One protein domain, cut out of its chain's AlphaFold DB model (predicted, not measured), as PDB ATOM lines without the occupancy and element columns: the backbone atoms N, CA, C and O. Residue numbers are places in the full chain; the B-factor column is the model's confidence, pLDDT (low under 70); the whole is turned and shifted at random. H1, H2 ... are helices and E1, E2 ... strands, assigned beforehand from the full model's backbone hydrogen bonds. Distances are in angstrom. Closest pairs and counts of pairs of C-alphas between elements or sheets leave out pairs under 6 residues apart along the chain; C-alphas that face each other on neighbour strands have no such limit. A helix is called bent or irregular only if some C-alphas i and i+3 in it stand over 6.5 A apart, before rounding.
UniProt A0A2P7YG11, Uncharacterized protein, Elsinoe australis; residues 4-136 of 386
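Overview. This is residues 4 to 136 of the 386 residues of an uncharacterized protein of Elsinoe australis (UniProt A0A2P7YG11). One long helix, H5, has shorter helices packed along part of its length: H4 near its first residues and H1 with residues 15 to 20 on residues 116 to 124 of H5, while H2 lies side by side with H4 and the short H3 sits between H1 and H4. At one end a small two-stranded hairpin, E1 and E2, lies farthest from the mean of the C-alphas, and at the other end residues 129 to 136 of H5 stick out. The printed part has 133 residues with five named helices and two named strands, in the order H1 E1 E2 H2 H3 H4 H5; the sheet, E1 - E2, is antiparallel, and the class is mostly helix. The whole is compact, with a radius of gyration of the C-alphas of 15.3 A, yet elongated, spanning 47 by 30 by 25 A.

Along the chain. H1, residues 4 to 21, begins with C-alpha 4 at (64.270, -19.757, -11.303), is 25.1 A long and has a kink of 28 degrees near residue 11. It is neither bent nor irregular, but only just: C-alphas 4 and 7 are 6.1 A apart. E1 is residues 37 to 40, 9.1 A, and E2 residues 43 to 46, 9.3 A. H2, residues 53 to 64, is 16.4 A long; H3, residues 66 to 69, 5.6 A; H4, residues 85 to 97, 18.5 A. H5, residues 106 to 136, is 45.0 A long and ends with C-alpha 136 at (53.983, -0.724, -14.164).

Arrangement. H1 and H4 are hubs, touching three helices each. H1 touches H5 at a steep tilt of 56 degrees, opposite ways, closest at the C-alphas of Ala 19 and Ala 119, 5.5 A. With residues 13 to 20 alone it touches H2, closest C-alphas Arg 13 and Glu 64, 6.5 A, at a tilt of 38 degrees, only just steep. H1 touches H3 at C-alphas Asn 9 and Trp 67, their closest, 5.8 A. H4 touches H2 at a shallow tilt of 24 degrees, opposite ways, closest C-alphas Ala 59 and Ile 94, 5.0 A. H4 touches H3, closest C-alphas Cys 69 and Leu 87, 5.2 A, and H5, closest C-alphas Ala 95 and Ile 109, 5.6 A, at a steep tilt of 62 degrees. In the hairpin E1 and E2, N 38 and O 45 are within hydrogen-bond range at 3.1 A. H1 and H4 are apart. Every O i to N i+4 pair is within range in H1, H2, H4 and H5; H3 is too short for one.

Size, cuts and confidence. The C-alphas of Lys 102 and Gln 136, the two farthest apart, are 50.4 A apart. The printed part has no cut. The links H1 to E1 and H3 to H4 are long, 15 residues each. Mean pLDDT of the printed part is 74.7; 41 residues are under 70, among them 4 to 12 and 37 to 46.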
ATOM      1  N   HIS A   4      65.706 -19.866 -11.054       37.25
ATOM      2  CA  HIS A   4      64.270 -19.757 -11.303       37.25
ATOM      3  C   HIS A   4      63.453 -20.766 -10.491       37.25
ATOM      4  O   HIS A   4      62.321 -20.451 -10.151       37.25
ATOM      5  N   SER A   5      64.008 -21.927 -10.108       42.56
ATOM      6  CA  SER A   5      63.241 -22.897  -9.327       42.56
ATOM      7  C   SER A   5      63.012 -22.439  -7.890       42.56
ATOM      8  O   SER A   5      61.909 -22.592  -7.410       42.56
ATOM      9  N   ARG A   6      63.967 -21.810  -7.189       39.44
ATOM     10  CA  ARG A   6      63.826 -21.566  -5.732       39.44
ATOM     11  C   ARG A   6      62.899 -20.407  -5.357       39.44
ATOM     12  O   ARG A   6      62.129 -20.542  -4.411       39.44
ATOM     13  N   LEU A   7      62.950 -19.291  -6.088       44.47
ATOM     14  CA  LEU A   7      62.002 -18.185  -5.891       44.47
ATOM     15  C   LEU A   7      60.604 -18.570  -6.377       44.47
ATOM     16  O   LEU A   7      59.627 -18.267  -5.692       44.47
ATOM     17  N   ALA A   8      60.524 -19.326  -7.480       54.88
ATOM     18  CA  ALA A   8      59.286 -19.986  -7.858       54.88
ATOM     19  C   ALA A   8      58.819 -20.903  -6.722       54.88
ATOM     20  O   ALA A   8      57.681 -20.789  -6.324       54.88
ATOM     21  N   ASN A   9      59.674 -21.707  -6.083       57.72
ATOM     22  CA  ASN A   9      59.265 -22.631  -5.016       57.72
ATOM     23  C   ASN A   9      58.649 -21.931  -3.796       57.72
ATOM     24  O   ASN A   9      57.657 -22.423  -3.268       57.72
ATOM     25  N   LEU A  10      59.192 -20.793  -3.348       60.72
ATOM     26  CA  LEU A  10      58.616 -20.023  -2.232       60.72
ATOM     27  C   LEU A  10      57.292 -19.350  -2.618       60.72
ATOM     28  O   LEU A  10      56.317 -19.445  -1.868       60.72
ATOM     29  N   ALA A  11      57.239 -18.718  -3.793       64.62
ATOM     30  CA  ALA A  11      56.010 -18.127  -4.323       64.62
ATOM     31  C   ALA A  11      54.933 -19.201  -4.553       64.62
ATOM     32  O   ALA A  11      53.799 -19.044  -4.113       64.62
ATOM     33  N   ASN A  12      55.322 -20.338  -5.125       69.94
ATOM     34  CA  ASN A  12      54.491 -21.508  -5.376       69.94
ATOM     35  C   ASN A  12      54.000 -22.116  -4.066       69.94
ATOM     36  O   ASN A  12      52.819 -22.419  -3.968       69.94
ATOM     37  N   ARG A  13      54.842 -22.239  -3.029       73.19
ATOM     38  CA  ARG A  13      54.405 -22.723  -1.710       73.19
ATOM     39  C   ARG A  13      53.354 -21.793  -1.111       73.19
ATOM     40  O   ARG A  13      52.304 -22.270  -0.703       73.19
ATOM     41  N   LYS A  14      53.582 -20.474  -1.126       75.38
ATOM     42  CA  LYS A  14      52.603 -19.486  -0.637       75.38
ATOM     43  C   LYS A  14      51.298 -19.523  -1.440       75.38
ATOM     44  O   LYS A  14      50.219 -19.410  -0.862       75.38
ATOM     45  N   LEU A  15      51.395 -19.697  -2.754       76.94
ATOM     46  CA  LEU A  15      50.261 -19.817  -3.666       76.94
ATOM     47  C   LEU A  15      49.458 -21.088  -3.375       76.94
ATOM     48  O   LEU A  15      48.246 -20.999  -3.210       76.94
ATOM     49  N   ILE A  16      50.126 -22.234  -3.217       78.62
ATOM     50  CA  ILE A  16      49.510 -23.502  -2.809       78.62
ATOM     51  C   ILE A  16      48.820 -23.342  -1.455       78.62
ATOM     52  O   ILE A  16      47.660 -23.728  -1.313       78.62
ATOM     53  N   THR A  17      49.488 -22.716  -0.479       75.00
ATOM     54  CA  THR A  17      48.896 -22.462   0.838       75.00
ATOM     55  C   THR A  17      47.637 -21.599   0.719       75.00
ATOM     56  O   THR A  17      46.579 -21.940   1.243       75.00
ATOM     57  N   ASN A  18      47.699 -20.499  -0.029       74.25
ATOM     58  CA  ASN A  18      46.546 -19.621  -0.216       74.25
ATOM     59  C   ASN A  18      45.397 -20.327  -0.948       74.25
ATOM     60  O   ASN A  18      44.249 -20.225  -0.511       74.25
ATOM     61  N   ALA A  19      45.698 -21.049  -2.028       76.44
ATOM     62  CA  ALA A  19      44.709 -21.734  -2.847       76.44
ATOM     63  C   ALA A  19      44.011 -22.853  -2.068       76.44
ATOM     64  O   ALA A  19      42.787 -22.856  -2.001       76.44
ATOM     65  N   LEU A  20      44.764 -23.756  -1.434       77.19
ATOM     66  CA  LEU A  20      44.206 -24.975  -0.838       77.19
ATOM     67  C   LEU A  20      43.721 -24.806   0.609       77.19
ATOM     68  O   LEU A  20      42.906 -25.605   1.062       77.19
ATOM     69  N   PHE A  21      44.182 -23.789   1.346       72.06
ATOM     70  CA  PHE A  21      43.880 -23.673   2.783       72.06
ATOM     71  C   PHE A  21      42.994 -22.495   3.162       72.06
ATOM     72  O   PHE A  21      42.294 -22.565   4.168       72.06
ATOM     73  N   THR A  22      42.995 -21.405   2.392       64.44
ATOM     74  CA  THR A  22      42.361 -20.156   2.858       64.44
ATOM     75  C   THR A  22      40.990 -19.872   2.247       64.44
ATOM     76  O   THR A  22      40.424 -18.817   2.515       64.44
ATOM     77  N   ALA A  23      40.454 -20.767   1.403       60.25
ATOM     78  CA  ALA A  23      39.232 -20.575   0.594       60.25
ATOM     79  C   ALA A  23      39.228 -19.323  -0.312       60.25
ATOM     80  O   ALA A  23      38.304 -19.109  -1.096       60.25
ATOM     81  N   LYS A  24      40.283 -18.503  -0.245       56.59
ATOM     82  CA  LYS A  24      40.431 -17.179  -0.859       56.59
ATOM     83  C   LYS A  24      40.338 -17.203  -2.388       56.59
ATOM     84  O   LYS A  24      40.180 -16.155  -3.005       56.59
ATOM     85  N   HIS A  25      40.414 -18.392  -2.979       58.44
ATOM     86  CA  HIS A  25      40.428 -18.628  -4.418       58.44
ATOM     87  C   HIS A  25      39.333 -19.608  -4.876       58.44
ATOM     88  O   HIS A  25      39.481 -20.246  -5.910       58.44
ATOM     89  N   GLY A  26      38.243 -19.744  -4.110       54.50
ATOM     90  CA  GLY A  26      37.088 -20.568  -4.491       54.50
ATOM     91  C   GLY A  26      37.257 -22.073  -4.265       54.50
ATOM     92  O   GLY A  26      36.302 -22.813  -4.465       54.50
ATOM     93  N   ALA A  27      38.425 -22.529  -3.803       57.97
ATOM     94  CA  ALA A  27      38.619 -23.909  -3.371       57.97
ATOM     95  C   ALA A  27      37.962 -24.184  -2.016       57.97
ATOM     96  O   ALA A  27      37.924 -23.336  -1.116       57.97
ATOM     97  N   THR A  28      37.519 -25.425  -1.849       60.09
ATOM     98  CA  THR A  28      37.142 -25.983  -0.554       60.09
ATOM     99  C   THR A  28      38.412 -26.115   0.283       60.09
ATOM    100  O   THR A  28      39.294 -26.881  -0.100       60.09
ATOM    101  N   PRO A  29      38.570 -25.359   1.384       65.25
ATOM    102  CA  PRO A  29      39.808 -25.410   2.139       65.25
ATOM    103  C   PRO A  29      39.979 -26.803   2.745       65.25
ATOM    104  O   PRO A  29      38.988 -27.448   3.101       65.25
ATOM    105  N   ILE A  30      41.224 -27.245   2.898       70.88
ATOM    106  CA  ILE A  30      41.536 -28.438   3.685       70.88
ATOM    107  C   ILE A  30      41.060 -28.177   5.123       70.88
ATOM    108  O   ILE A  30      41.531 -27.256   5.793       70.88
ATOM    109  N   LYS A  31      40.064 -28.945   5.571       69.31
ATOM    110  CA  LYS A  31      39.422 -28.832   6.888       69.31
ATOM    111  C   LYS A  31      39.613 -30.124   7.670       69.31
ATOM    112  O   LYS A  31      39.802 -31.178   7.081       69.31
ATOM    113  N   ALA A  32      39.435 -30.053   8.988       68.50
ATOM    114  CA  ALA A  32      39.348 -31.232   9.856       68.50
ATOM    115  C   ALA A  32      38.051 -32.051   9.673       68.50
ATOM    116  O   ALA A  32      37.828 -33.038  10.367       68.50
ATOM    117  N   THR A  33      37.177 -31.642   8.754       70.19
ATOM    118  CA  THR A  33      35.916 -32.309   8.423       70.19
ATOM    119  C   THR A  33      35.854 -32.554   6.926       70.19
ATOM    120  O   THR A  33      36.388 -31.757   6.154       70.19
ATOM    121  N   CYS A  34      35.157 -33.608   6.516       76.62
ATOM    122  CA  CYS A  34      35.022 -33.978   5.113       76.62
ATOM    123  C   CYS A  34      34.544 -32.808   4.228       76.62
ATOM    124  O   CYS A  34      33.572 -32.106   4.514       76.62
ATOM    125  N   SER A  35      35.239 -32.612   3.108       65.56
ATOM    126  CA  SER A  35      34.997 -31.481   2.205       65.56
ATOM    127  C   SER A  35      33.829 -31.683   1.232       65.56
ATOM    128  O   SER A  35      33.526 -30.773   0.462       65.56
ATOM    129  N   HIS A  36      33.156 -32.838   1.248       72.12
ATOM    130  CA  HIS A  36      32.049 -33.104   0.331       72.12
ATOM    131  C   HIS A  36      30.831 -32.234   0.673       72.12
ATOM    132  O   HIS A  36      30.313 -32.277   1.792       72.12
ATOM    133  N   GLY A  37      30.374 -31.449  -0.302       64.38
ATOM    134  CA  GLY A  37      29.099 -30.746  -0.260       64.38
ATOM    135  C   GLY A  37      28.149 -31.390  -1.256       64.38
ATOM    136  O   GLY A  37      28.370 -31.295  -2.457       64.38
ATOM    137  N   SER A  38      27.087 -32.025  -0.772       51.09
ATOM    138  CA  SER A  38      26.051 -32.544  -1.661       51.09
ATOM    139  C   SER A  38      25.035 -31.437  -1.955       51.09
ATOM    140  O   SER A  38      24.507 -30.818  -1.025       51.09
ATOM    141  N   ILE A  39      24.758 -31.170  -3.235       45.16
ATOM    142  CA  ILE A  39      23.639 -30.315  -3.655       45.16
ATOM    143  C   ILE A  39      22.430 -31.227  -3.865       45.16
ATOM    144  O   ILE A  39      22.069 -31.575  -4.985       45.16
ATOM    145  N   ILE A  40      21.807 -31.645  -2.769       38.34
ATOM    146  CA  ILE A  40      20.510 -32.320  -2.814       38.34
ATOM    147  C   ILE A  40      19.460 -31.271  -2.413       38.34
ATOM    148  O   ILE A  40      19.443 -30.796  -1.280       38.34
ATOM    149  N   TYR A  41      18.626 -30.859  -3.375       35.53
ATOM    150  CA  TYR A  41      17.469 -29.955  -3.205       35.53
ATOM    151  C   TYR A  41      17.742 -28.588  -2.543       35.53
ATOM    152  O   TYR A  41      17.098 -28.221  -1.567       35.53
ATOM    153  N   GLY A  42      18.666 -27.785  -3.084       40.25
ATOM    154  CA  GLY A  42      18.793 -26.364  -2.702       40.25
ATOM    155  C   GLY A  42      19.392 -26.091  -1.314       40.25
ATOM    156  O   GLY A  42      19.635 -24.935  -0.975       40.25
ATOM    157  N   THR A  43      19.710 -27.130  -0.543       37.88
ATOM    158  CA  THR A  43      20.488 -27.051   0.699       37.88
ATOM    159  C   THR A  43      21.834 -27.740   0.509       37.88
ATOM    160  O   THR A  43      21.899 -28.949   0.311       37.88
ATOM    161  N   SER A  44      22.920 -26.968   0.572       47.19
ATOM    162  CA  SER A  44      24.285 -27.499   0.647       47.19
ATOM    163  C   SER A  44      24.476 -28.145   2.019       47.19
ATOM    164  O   SER A  44      24.728 -27.449   3.003       47.19
ATOM    165  N   MET A  45      24.328 -29.466   2.107       54.28
ATOM    166  CA  MET A  45      24.749 -30.195   3.302       54.28
ATOM    167  C   MET A  45      26.212 -30.590   3.133       54.28
ATOM    168  O   MET A  45      26.573 -31.333   2.216       54.28
ATOM    169  N   ARG A  46      27.067 -30.042   4.001       68.69
ATOM    170  CA  ARG A  46      28.477 -30.425   4.094       68.69
ATOM    171  C   ARG A  46      28.594 -31.667   4.958       68.69
ATOM    172  O   ARG A  46      27.938 -31.778   5.990       68.69
ATOM    173  N   CYS A  47      29.442 -32.595   4.545       74.44
ATOM    174  CA  CYS A  47      29.770 -33.745   5.364       74.44
ATOM    175  C   CYS A  47      30.611 -33.291   6.571       74.44
ATOM    176  O   CYS A  47      31.821 -33.146   6.486       74.44
ATOM    177  N   GLU A  48      29.983 -33.072   7.724       79.50
ATOM    178  CA  GLU A  48      30.681 -32.679   8.963       79.50
ATOM    179  C   GLU A  48      31.403 -33.851   9.653       79.50
ATOM    180  O   GLU A  48      31.808 -33.756  10.808       79.50
ATOM    181  N   THR A  49      31.576 -34.981   8.960       84.62
ATOM    182  CA  THR A  49      32.334 -36.115   9.488       84.62
ATOM    183  C   THR A  49      33.770 -35.680   9.751       84.62
ATOM    184  O   THR A  49      34.470 -35.270   8.822       84.62
ATOM    185  N   ALA A  50      34.183 -35.768  11.016       83.56
ATOM    186  CA  ALA A  50      35.552 -35.519  11.432       83.56
ATOM    187  C   ALA A  50      36.494 -36.471  10.690       83.56
ATOM    188  O   ALA A  50      36.222 -37.669  10.575       83.56
ATOM    189  N   LEU A  51      37.571 -35.911  10.157       84.19
ATOM    190  CA  LEU A  51      38.633 -36.675   9.529       84.19
ATOM    191  C   LEU A  51      39.634 -37.108  10.592       84.19
ATOM    192  O   LEU A  51      39.838 -36.421  11.594       84.19
ATOM    193  N   ASP A  52      40.252 -38.254  10.347       86.19
ATOM    194  CA  ASP A  52      41.354 -38.737  11.158       86.19
ATOM    195  C   ASP A  52      42.516 -37.712  11.147       86.19
ATOM    196  O   ASP A  52      42.925 -37.274  10.063       86.19
ATOM    197  N   PRO A  53      43.028 -37.287  12.321       82.69
ATOM    198  CA  PRO A  53      44.078 -36.273  12.406       82.69
ATOM    199  C   PRO A  53      45.364 -36.654  11.671       82.69
ATOM    200  O   PRO A  53      45.954 -35.788  11.028       82.69
ATOM    201  N   GLU A  54      45.770 -37.927  11.717       84.12
ATOM    202  CA  GLU A  54      46.986 -38.397  11.038       84.12
ATOM    203  C   GLU A  54      46.818 -38.292   9.518       84.12
ATOM    204  O   GLU A  54      47.665 -37.742   8.813       84.12
ATOM    205  N   THR A  55      45.670 -38.730   9.001       81.31
ATOM    206  CA  THR A  55      45.316 -38.612   7.578       81.31
ATOM    207  C   THR A  55      45.306 -37.154   7.112       81.31
ATOM    208  O   THR A  55      45.747 -36.849   5.997       81.31
ATOM    209  N   LEU A  56      44.827 -36.240   7.959       79.19
ATOM    210  CA  LEU A  56      44.852 -34.810   7.676       79.19
ATOM    211  C   LEU A  56      46.286 -34.276   7.655       79.19
ATOM    212  O   LEU A  56      46.638 -33.565   6.719       79.19
ATOM    213  N   GLU A  57      47.117 -34.637   8.631       81.06
ATOM    214  CA  GLU A  57      48.528 -34.243   8.695       81.06
ATOM    215  C   GLU A  57      49.299 -34.703   7.449       81.06
ATOM    216  O   GLU A  57      49.993 -33.900   6.821       81.06
ATOM    217  N   TYR A  58      49.069 -35.934   6.983       85.69
ATOM    218  CA  TYR A  58      49.634 -36.406   5.717       85.69
ATOM    219  C   TYR A  58      49.161 -35.590   4.507       85.69
ATOM    220  O   TYR A  58      49.955 -35.306   3.604       85.69
ATOM    221  N   ALA A  59      47.892 -35.170   4.481       82.62
ATOM    222  CA  ALA A  59      47.378 -34.293   3.432       82.62
ATOM    223  C   ALA A  59      48.050 -32.910   3.466       82.62
ATOM    224  O   ALA A  59      48.388 -32.370   2.407       82.62
ATOM    225  N   LEU A  60      48.276 -32.360   4.666       81.00
ATOM    226  CA  LEU A  60      48.999 -31.101   4.868       81.00
ATOM    227  C   LEU A  60      50.425 -31.213   4.335       81.00
ATOM    228  O   LEU A  60      50.826 -30.421   3.483       81.00
ATOM    229  N   GLU A  61      51.165 -32.230   4.769       84.06
ATOM    230  CA  GLU A  61      52.533 -32.459   4.316       84.06
ATOM    231  C   GLU A  61      52.627 -32.654   2.800       84.06
ATOM    232  O   GLU A  61      53.542 -32.139   2.149       84.06
ATOM    233  N   ALA A  62      51.692 -33.411   2.218       86.19
ATOM    234  CA  ALA A  62      51.642 -33.628   0.778       86.19
ATOM    235  C   ALA A  62      51.380 -32.314   0.031       86.19
ATOM    236  O   ALA A  62      52.058 -32.040  -0.966       86.19
ATOM    237  N   ALA A  63      50.461 -31.485   0.537       84.56
ATOM    238  CA  ALA A  63      50.160 -30.168  -0.011       84.56
ATOM    239  C   ALA A  63      51.379 -29.235   0.052       84.56
ATOM    240  O   ALA A  63      51.729 -28.606  -0.948       84.56
ATOM    241  N   GLU A  64      52.099 -29.207   1.177       80.50
ATOM    242  CA  GLU A  64      53.326 -28.415   1.325       80.50
ATOM    243  C   GLU A  64      54.434 -28.820   0.354       80.50
ATOM    244  O   GLU A  64      55.308 -28.010   0.053       80.50
ATOM    245  N   LYS A  65      54.406 -30.061  -0.135       85.31
ATOM    246  CA  LYS A  65      55.387 -30.622  -1.067       85.31
ATOM    247  C   LYS A  65      54.921 -30.553  -2.529       85.31
ATOM    248  O   LYS A  65      55.680 -30.984  -3.396       85.31
ATOM    249  N   LEU A  66      53.735 -30.012  -2.841       84.75
ATOM    250  CA  LEU A  66      53.224 -29.918  -4.225       84.75
ATOM    251  C   LEU A  66      54.122 -29.077  -5.143       84.75
ATOM    252  O   LEU A  66      54.202 -29.354  -6.336       84.75
ATOM    253  N   TRP A  67      54.842 -28.090  -4.599       82.00
ATOM    254  CA  TRP A  67      55.780 -27.280  -5.385       82.00
ATOM    255  C   TRP A  67      56.929 -28.107  -5.979       82.00
ATOM    256  O   TRP A  67      57.507 -27.697  -6.980       82.00
ATOM    257  N   LEU A  68      57.252 -29.274  -5.403       82.06
ATOM    258  CA  LEU A  68      58.277 -30.177  -5.940       82.06
ATOM    259  C   LEU A  68      57.855 -30.831  -7.260       82.06
ATOM    260  O   LEU A  68      58.721 -31.265  -8.012       82.06
ATOM    261  N   CYS A  69      56.553 -30.890  -7.547       84.06
ATOM    262  CA  CYS A  69      56.019 -31.478  -8.778       84.06
ATOM    263  C   CYS A  69      56.051 -30.513  -9.968       84.06
ATOM    264  O   CYS A  69      55.588 -30.864 -11.053       84.06
ATOM    265  N   LEU A  70      56.535 -29.286  -9.761       77.31
ATOM    266  CA  LEU A  70      56.562 -28.252 -10.783       77.31
ATOM    267  C   LEU A  70      57.805 -28.409 -11.664       77.31
ATOM    268  O   LEU A  70      58.926 -28.402 -11.144       77.31
ATOM    269  N   PRO A  71      57.644 -28.511 -12.996       75.50
ATOM    270  CA  PRO A  71      58.776 -28.482 -13.907       75.50
ATOM    271  C   PRO A  71      59.580 -27.189 -13.733       75.50
ATOM    272  O   PRO A  71      59.028 -26.102 -13.551       75.50
ATOM    273  N   ALA A  72      60.906 -27.285 -13.822       67.69
ATOM    274  CA  ALA A  72      61.764 -26.114 -13.694       67.69
ATOM    275  C   ALA A  72      61.416 -25.056 -14.757       67.69
ATOM    276  O   ALA A  72      61.422 -25.343 -15.952       67.69
ATOM    277  N   GLY A  73      61.152 -23.825 -14.313       65.44
ATOM    278  CA  GLY A  73      60.810 -22.708 -15.198       65.44
ATOM    279  C   GLY A  73      59.349 -22.671 -15.652       65.44
ATOM    280  O   GLY A  73      59.022 -21.826 -16.478       65.44
ATOM    281  N   GLN A  74      58.483 -23.542 -15.124       70.38
ATOM    282  CA  GLN A  74      57.036 -23.443 -15.315       70.38
ATOM    283  C   GLN A  74      56.359 -22.984 -14.022       70.38
ATOM    284  O   GLN A  74      56.677 -23.479 -12.938       70.38
ATOM    285  N   GLY A  75      55.433 -22.034 -14.140       71.50
ATOM    286  CA  GLY A  75      54.506 -21.666 -13.078       71.50
ATOM    287  C   GLY A  75      53.098 -22.204 -13.342       71.50
ATOM    288  O   GLY A  75      52.797 -22.766 -14.401       71.50
ATOM    289  N   PHE A  76      52.231 -22.074 -12.342       72.81
ATOM    290  CA  PHE A  76      50.844 -22.551 -12.379       72.81
ATOM    291  C   PHE A  76      49.955 -21.788 -13.383       72.81
ATOM    292  O   PHE A  76      48.850 -22.236 -13.683       72.81
ATOM    293  N   GLU A  77      50.431 -20.665 -13.922       69.12
ATOM    294  CA  GLU A  77      49.802 -19.893 -14.999       69.12
ATOM    295  C   GLU A  77      49.859 -20.586 -16.374       69.12
ATOM    296  O   GLU A  77      49.139 -20.197 -17.293       69.12
ATOM    297  N   SER A  78      50.694 -21.622 -16.528       68.25
ATOM    298  CA  SER A  78      50.828 -22.374 -17.780       68.25
ATOM    299  C   SER A  78      49.562 -23.179 -18.119       68.25
ATOM    300  O   SER A  78      48.919 -23.788 -17.260       68.25
ATOM    301  N   THR A  79      49.218 -23.227 -19.408       54.34
ATOM    302  CA  THR A  79      47.913 -23.645 -19.948       54.34
ATOM    303  C   THR A  79      47.564 -25.135 -19.848       54.34
ATOM    304  O   THR A  79      46.577 -25.554 -20.446       54.34
ATOM    305  N   SER A  80      48.267 -25.960 -19.064       67.75
ATOM    306  CA  SER A  80      47.753 -27.307 -18.760       67.75
ATOM    307  C   SER A  80      48.366 -27.963 -17.520       67.75
ATOM    308  O   SER A  80      49.110 -28.933 -17.619       67.75
ATOM    309  N   ILE A  81      47.979 -27.514 -16.324       68.81
ATOM    310  CA  ILE A  81      48.276 -28.245 -15.074       68.81
ATOM    311  C   ILE A  81      47.869 -29.730 -15.170       68.81
ATOM    312  O   ILE A  81      48.552 -30.606 -14.644       68.81
ATOM    313  N   SER A  82      46.796 -30.026 -15.907       68.75
ATOM    314  CA  SER A  82      46.313 -31.384 -16.170       68.75
ATOM    315  C   SER A  82      47.295 -32.276 -16.939       68.75
ATOM    316  O   SER A  82      47.105 -33.488 -16.971       68.75
ATOM    317  N   THR A  83      48.337 -31.717 -17.564       77.06
ATOM    318  CA  THR A  83      49.388 -32.502 -18.240       77.06
ATOM    319  C   THR A  83      50.532 -32.888 -17.312       77.06
ATOM    320  O   THR A  83      51.459 -33.565 -17.753       77.06
ATOM    321  N   TRP A  84      50.493 -32.488 -16.036       84.81
ATOM    322  CA  TRP A  84      51.533 -32.818 -15.064       84.81
ATOM    323  C   TRP A  84      51.101 -34.036 -14.233       84.81
ATOM    324  O   TRP A  84      50.351 -33.891 -13.258       84.81
ATOM    325  N   PRO A  85      51.548 -35.257 -14.595       86.31
ATOM    326  CA  PRO A  85      51.054 -36.488 -13.982       86.31
ATOM    327  C   PRO A  85      51.425 -36.596 -12.502       86.31
ATOM    328  O   PRO A  85      50.621 -37.080 -11.708       86.31
ATOM    329  N   GLU A  86      52.604 -36.106 -12.103       87.12
ATOM    330  CA  GLU A  86      53.030 -36.146 -10.701       87.12
ATOM    331  C   GLU A  86      52.174 -35.215  -9.832       87.12
ATOM    332  O   GLU A  86      51.666 -35.634  -8.791       87.12
ATOM    333  N   LEU A  87      51.937 -33.981 -10.292       88.56
ATOM    334  CA  LEU A  87      51.090 -33.025  -9.580       88.56
ATOM    335  C   LEU A  87      49.654 -33.546  -9.460       88.56
ATOM    336  O   LEU A  87      49.081 -33.535  -8.373       88.56
ATOM    337  N   THR A  88      49.102 -34.062 -10.559       89.31
ATOM    338  CA  THR A  88      47.757 -34.649 -10.584       89.31
ATOM    339  C   THR A  88      47.658 -35.823  -9.611       89.31
ATOM    340  O   THR A  88      46.698 -35.913  -8.849       89.31
ATOM    341  N   SER A  89      48.670 -36.694  -9.562       91.19
ATOM    342  CA  SER A  89      48.707 -37.826  -8.626       91.19
ATOM    343  C   SER A  89      48.716 -37.366  -7.166       91.19
ATOM    344  O   SER A  89      47.989 -37.918  -6.340       91.19
ATOM    345  N   ARG A  90      49.476 -36.314  -6.836       91.75
ATOM    346  CA  ARG A  90      49.494 -35.761  -5.472       91.75
ATOM    347  C   ARG A  90      48.199 -35.050  -5.098       91.75
ATOM    348  O   ARG A  90      47.749 -35.194  -3.967       91.75
ATOM    349  N   LEU A  91      47.573 -34.334  -6.030       90.06
ATOM    350  CA  LEU A  91      46.256 -33.739  -5.797       90.06
ATOM    351  C   LEU A  91      45.189 -34.817  -5.568       90.06
ATOM    352  O   LEU A  91      44.373 -34.657  -4.666       90.06
ATOM    353  N   ASN A  92      45.228 -35.928  -6.314       91.75
ATOM    354  CA  ASN A  92      44.349 -37.079  -6.077       91.75
ATOM    355  C   ASN A  92      44.553 -37.666  -4.676       91.75
ATOM    356  O   ASN A  92      43.578 -37.934  -3.974       91.75
ATOM    357  N   TYR A  93      45.809 -37.821  -4.245       93.19
ATOM    358  CA  TYR A  93      46.122 -38.279  -2.891       93.19
ATOM    359  C   TYR A  93      45.548 -37.332  -1.829       93.19
ATOM    360  O   TYR A  93      44.771 -37.769  -0.982       93.19
ATOM    361  N   ILE A  94      45.823 -36.028  -1.931       89.44
ATOM    362  CA  ILE A  94      45.295 -35.014  -1.003       89.44
ATOM    363  C   ILE A  94      43.763 -35.044  -0.977       89.44
ATOM    364  O   ILE A  94      43.171 -35.062   0.100       89.44
ATOM    365  N   ALA A  95      43.113 -35.095  -2.144       87.75
ATOM    366  CA  ALA A  95      41.661 -35.192  -2.260       87.75
ATOM    367  C   ALA A  95      41.112 -36.443  -1.553       87.75
ATOM    368  O   ALA A  95      40.111 -36.356  -0.845       87.75
ATOM    369  N   SER A  96      41.789 -37.588  -1.672       90.19
ATOM    370  CA  SER A  96      41.388 -38.824  -0.988       90.19
ATOM    371  C   SER A  96      41.497 -38.736   0.541       90.19
ATOM    372  O   SER A  96      40.662 -39.310   1.244       90.19
ATOM    373  N   CYS A  97      42.472 -37.979   1.056       87.31
ATOM    374  CA  CYS A  97      42.692 -37.780   2.490       87.31
ATOM    375  C   CYS A  97      41.662 -36.835   3.129       87.31
ATOM    376  O   CYS A  97      41.361 -36.968   4.311       87.31
ATOM    377  N   VAL A  98      41.086 -35.903   2.359       85.25
ATOM    378  CA  VAL A  98      40.102 -34.925   2.870       85.25
ATOM    379  C   VAL A  98      38.638 -35.348   2.687       85.25
ATOM    380  O   VAL A  98      37.704 -34.565   2.902       85.25
ATOM    381  N   LEU A  99      38.417 -36.598   2.282       85.88
ATOM    382  CA  LEU A  99      37.103 -37.211   2.131       85.88
ATOM    383  C   LEU A  99      36.953 -38.358   3.134       85.88
ATOM    384  O   LEU A  99      37.863 -39.171   3.298       85.88
ATOM    385  N   CYS A 100      35.793 -38.437   3.792       89.44
ATOM    386  CA  CYS A 100      35.455 -39.603   4.604       89.44
ATOM    387  C   CYS A 100      35.140 -40.802   3.700       89.44
ATOM    388  O   CYS A 100      34.802 -40.628   2.527       89.44
ATOM    389  N   ASP A 101      35.177 -42.017   4.248       88.69
ATOM    390  CA  ASP A 101      35.034 -43.250   3.457       88.69
ATOM    391  C   ASP A 101      33.742 -43.308   2.626       88.69
ATOM    392  O   ASP A 101      33.736 -43.857   1.529       88.69
ATOM    393  N   LYS A 102      32.656 -42.677   3.097       89.00
ATOM    394  CA  LYS A 102      31.378 -42.602   2.363       89.00
ATOM    395  C   LYS A 102      31.446 -41.739   1.103       89.00
ATOM    396  O   LYS A 102      30.725 -42.007   0.150       89.00
ATOM    397  N   HIS A 103      32.272 -40.695   1.115       88.88
ATOM    398  CA  HIS A 103      32.389 -39.726   0.021       88.88
ATOM    399  C   HIS A 103      33.688 -39.883  -0.772       88.88
ATOM    400  O   HIS A 103      33.901 -39.160  -1.741       88.88
ATOM    401  N   ARG A 104      34.557 -40.834  -0.401       90.31
ATOM    402  CA  ARG A 104      35.782 -41.180  -1.132       90.31
ATOM    403  C   ARG A 104      35.449 -42.014  -2.378       90.31
ATOM    404  O   ARG A 104      35.900 -43.145  -2.534       90.31
ATOM    405  N   THR A 105      34.623 -41.460  -3.261       91.88
ATOM    406  CA  THR A 105      34.332 -42.030  -4.581       91.88
ATOM    407  C   THR A 105      35.263 -41.422  -5.627       91.88
ATOM    408  O   THR A 105      35.712 -40.284  -5.479       91.88
ATOM    409  N   GLN A 106      35.540 -42.164  -6.702       91.88
ATOM    410  CA  GLN A 106      36.411 -41.684  -7.779       91.88
ATOM    411  C   GLN A 106      35.884 -40.386  -8.413       91.88
ATOM    412  O   GLN A 106      36.671 -39.489  -8.712       91.88
ATOM    413  N   ASP A 107      34.564 -40.257  -8.557       88.50
ATOM    414  CA  ASP A 107      33.925 -39.058  -9.109       88.50
ATOM    415  C   ASP A 107      34.139 -37.841  -8.201       88.50
ATOM    416  O   ASP A 107      34.589 -36.797  -8.670       88.50
ATOM    417  N   THR A 108      33.929 -38.001  -6.888       84.88
ATOM    418  CA  THR A 108      34.123 -36.917  -5.907       84.88
ATOM    419  C   THR A 108      35.586 -36.487  -5.826       84.88
ATOM    420  O   THR A 108      35.883 -35.297  -5.740       84.88
ATOM    421  N   ILE A 109      36.518 -37.445  -5.875       87.62
ATOM    422  CA  ILE A 109      37.957 -37.153  -5.923       87.62
ATOM    423  C   ILE A 109      38.284 -36.360  -7.191       87.62
ATOM    424  O   ILE A 109      38.967 -35.341  -7.116       87.62
ATOM    425  N   THR A 110      37.774 -36.794  -8.345       88.06
ATOM    426  CA  THR A 110      38.032 -36.145  -9.639       88.06
ATOM    427  C   THR A 110      37.501 -34.710  -9.664       88.06
ATOM    428  O   THR A 110      38.198 -33.803 -10.126       88.06
ATOM    429  N   GLU A 111      36.298 -34.483  -9.131       85.75
ATOM    430  CA  GLU A 111      35.706 -33.149  -8.991       85.75
ATOM    431  C   GLU A 111      36.551 -32.254  -8.071       85.75
ATOM    432  O   GLU A 111      36.952 -31.160  -8.469       85.75
ATOM    433  N   LEU A 112      36.942 -32.754  -6.896       83.31
ATOM    434  CA  LEU A 112      37.752 -31.988  -5.948       83.31
ATOM    435  C   LEU A 112      39.153 -31.652  -6.496       83.31
ATOM    436  O   LEU A 112      39.665 -30.554  -6.278       83.31
ATOM    437  N   VAL A 113      39.773 -32.562  -7.253       88.19
ATOM    438  CA  VAL A 113      41.053 -32.305  -7.938       88.19
ATOM    439  C   VAL A 113      40.909 -31.209  -8.996       88.19
ATOM    440  O   VAL A 113      41.810 -30.372  -9.143       88.19
ATOM    441  N   LYS A 114      39.786 -31.177  -9.720       85.31
ATOM    442  CA  LYS A 114      39.485 -30.118 -10.691       85.31
ATOM    443  C   LYS A 114      39.336 -28.759 -10.002       85.31
ATOM    444  O   LYS A 114      39.886 -27.769 -10.498       85.31
ATOM    445  N   ASP A 115      38.683 -28.715  -8.846       83.12
ATOM    446  CA  ASP A 115      38.538 -27.492  -8.051       83.12
ATOM    447  C   ASP A 115      39.888 -26.991  -7.527       83.12
ATOM    448  O   ASP A 115      40.220 -25.813  -7.685       83.12
ATOM    449  N   TYR A 116      40.721 -27.886  -6.984       85.44
ATOM    450  CA  TYR A 116      42.083 -27.544  -6.560       85.44
ATOM    451  C   TYR A 116      42.936 -27.015  -7.709       85.44
ATOM    452  O   TYR A 116      43.626 -26.007  -7.555       85.44
ATOM    453  N   THR A 117      42.857 -27.654  -8.874       85.75
ATOM    454  CA  THR A 117      43.566 -27.211 -10.079       85.75
ATOM    455  C   THR A 117      43.132 -25.803 -10.485       85.75
ATOM    456  O   THR A 117      43.975 -24.934 -10.697       85.75
ATOM    457  N   THR A 118      41.822 -25.552 -10.519       83.56
ATOM    458  CA  THR A 118      41.248 -24.247 -10.880       83.56
ATOM    459  C   THR A 118      41.677 -23.157  -9.896       83.56
ATOM    460  O   THR A 118      42.072 -22.066 -10.306       83.56
ATOM    461  N   ALA A 119      41.663 -23.452  -8.594       82.38
ATOM    462  CA  ALA A 119      42.075 -22.503  -7.565       82.38
ATOM    463  C   ALA A 119      43.574 -22.175  -7.629       82.38
ATOM    464  O   ALA A 119      43.949 -21.012  -7.467       82.38
ATOM    465  N   LEU A 120      44.427 -23.169  -7.902       83.62
ATOM    466  CA  LEU A 120      45.861 -22.954  -8.116       83.62
ATOM    467  C   LEU A 120      46.108 -22.051  -9.335       83.62
ATOM    468  O   LEU A 120      46.876 -21.096  -9.230       83.62
ATOM    469  N   GLN A 121      45.409 -22.274 -10.454       83.88
ATOM    470  CA  GLN A 121      45.513 -21.409 -11.643       83.88
ATOM    471  C   GLN A 121      45.045 -19.982 -11.360       83.88
ATOM    472  O   GLN A 121      45.734 -19.023 -11.704       83.88
ATOM    473  N   ALA A 122      43.896 -19.826 -10.700       80.56
ATOM    474  CA  ALA A 122      43.350 -18.514 -10.369       80.56
ATOM    475  C   ALA A 122      44.270 -17.727  -9.421       80.56
ATOM    476  O   ALA A 122      44.435 -16.515  -9.573       80.56
ATOM    477  N   ALA A 123      44.886 -18.404  -8.448       80.50
ATOM    478  CA  ALA A 123      45.866 -17.792  -7.560       80.50
ATOM    479  C   ALA A 123      47.139 -17.374  -8.319       80.50
ATOM    480  O   ALA A 123      47.646 -16.279  -8.082       80.50
ATOM    481  N   ALA A 124      47.607 -18.197  -9.262       80.38
ATOM    482  CA  ALA A 124      48.770 -17.898 -10.097       80.38
ATOM    483  C   ALA A 124      48.565 -16.671 -10.984       80.38
ATOM    484  O   ALA A 124      49.361 -15.737 -10.927       80.38
ATOM    485  N   LEU A 125      47.465 -16.641 -11.741       79.06
ATOM    486  CA  LEU A 125      47.135 -15.528 -12.634       79.06
ATOM    487  C   LEU A 125      47.060 -14.200 -11.874       79.06
ATOM    488  O   LEU A 125      47.613 -13.200 -12.314       79.06
ATOM    489  N   LYS A 126      46.465 -14.200 -10.678       79.12
ATOM    490  CA  LYS A 126      46.352 -12.987  -9.865       79.12
ATOM    491  C   LYS A 126      47.695 -12.479  -9.333       79.12
ATOM    492  O   LYS A 126      47.880 -11.270  -9.214       79.12
ATOM    493  N   GLU A 127      48.615 -13.372  -8.970       76.38
ATOM    494  CA  GLU A 127      49.971 -12.972  -8.566       76.38
ATOM    495  C   GLU A 127      50.754 -12.404  -9.760       76.38
ATOM    496  O   GLU A 127      51.471 -11.417  -9.592       76.38
ATOM    497  N   VAL A 128      50.562 -12.958 -10.964       76.12
ATOM    498  CA  VAL A 128      51.113 -12.392 -12.209       76.12
ATOM    499  C   VAL A 128      50.558 -10.987 -12.457       76.12
ATOM    500  O   VAL A 128      51.345 -10.058 -12.627       76.12
ATOM    501  N   ASP A 129      49.238 -10.799 -12.375       73.94
ATOM    502  CA  ASP A 129      48.594  -9.487 -12.546       73.94
ATOM    503  C   ASP A 129      49.099  -8.463 -11.517       73.94
ATOM    504  O   ASP A 129      49.359  -7.301 -11.842       73.94
ATOM    505  N   LEU A 130      49.264  -8.880 -10.255       73.62
ATOM    506  CA  LEU A 130      49.786  -8.020  -9.194       73.62
ATOM    507  C   LEU A 130      51.247  -7.640  -9.454       73.62
ATOM    508  O   LEU A 130      51.617  -6.478  -9.270       73.62
ATOM    509  N   ALA A 131      52.072  -8.599  -9.875       69.62
ATOM    510  CA  ALA A 131      53.465  -8.357 -10.219       69.62
ATOM    511  C   ALA A 131      53.585  -7.403 -11.416       69.62
ATOM    512  O   ALA A 131      54.393  -6.473 -11.374       69.62
ATOM    513  N   GLU A 132      52.749  -7.573 -12.442       71.19
ATOM    514  CA  GLU A 132      52.703  -6.676 -13.594       71.19
ATOM    515  C   GLU A 132      52.239  -5.272 -13.193       71.19
ATOM    516  O   GLU A 132      52.877  -4.281 -13.556       71.19
ATOM    517  N   HIS A 133      51.197  -5.164 -12.367       73.75
ATOM    518  CA  HIS A 133      50.743  -3.882 -11.835       73.75
ATOM    519  C   HIS A 133      51.845  -3.180 -11.030       73.75
ATOM    520  O   HIS A 133      52.117  -1.997 -11.246       73.75
ATOM    521  N   LEU A 134      52.528  -3.895 -10.130       68.00
ATOM    522  CA  LEU A 134      53.656  -3.349  -9.370       68.00
ATOM    523  C   LEU A 134      54.792  -2.914 -10.297       68.00
ATOM    524  O   LEU A 134      55.331  -1.822 -10.118       68.00
ATOM    525  N   TYR A 135      55.123  -3.702 -11.318       68.00
ATOM    526  CA  TYR A 135      56.126  -3.332 -12.313       68.00
ATOM    527  C   TYR A 135      55.744  -2.042 -13.051       68.00
ATOM    528  O   TYR A 135      56.562  -1.122 -13.156       68.00
ATOM    529  N   GLN A 136      54.493  -1.924 -13.500       71.44
ATOM    530  CA  GLN A 136      53.983  -0.724 -14.164       71.44
ATOM    531  C   GLN A 136      54.016   0.501 -13.236       71.44
ATOM    532  O   GLN A 136      54.471   1.567 -13.654       71.44
TER     533      GLN A 136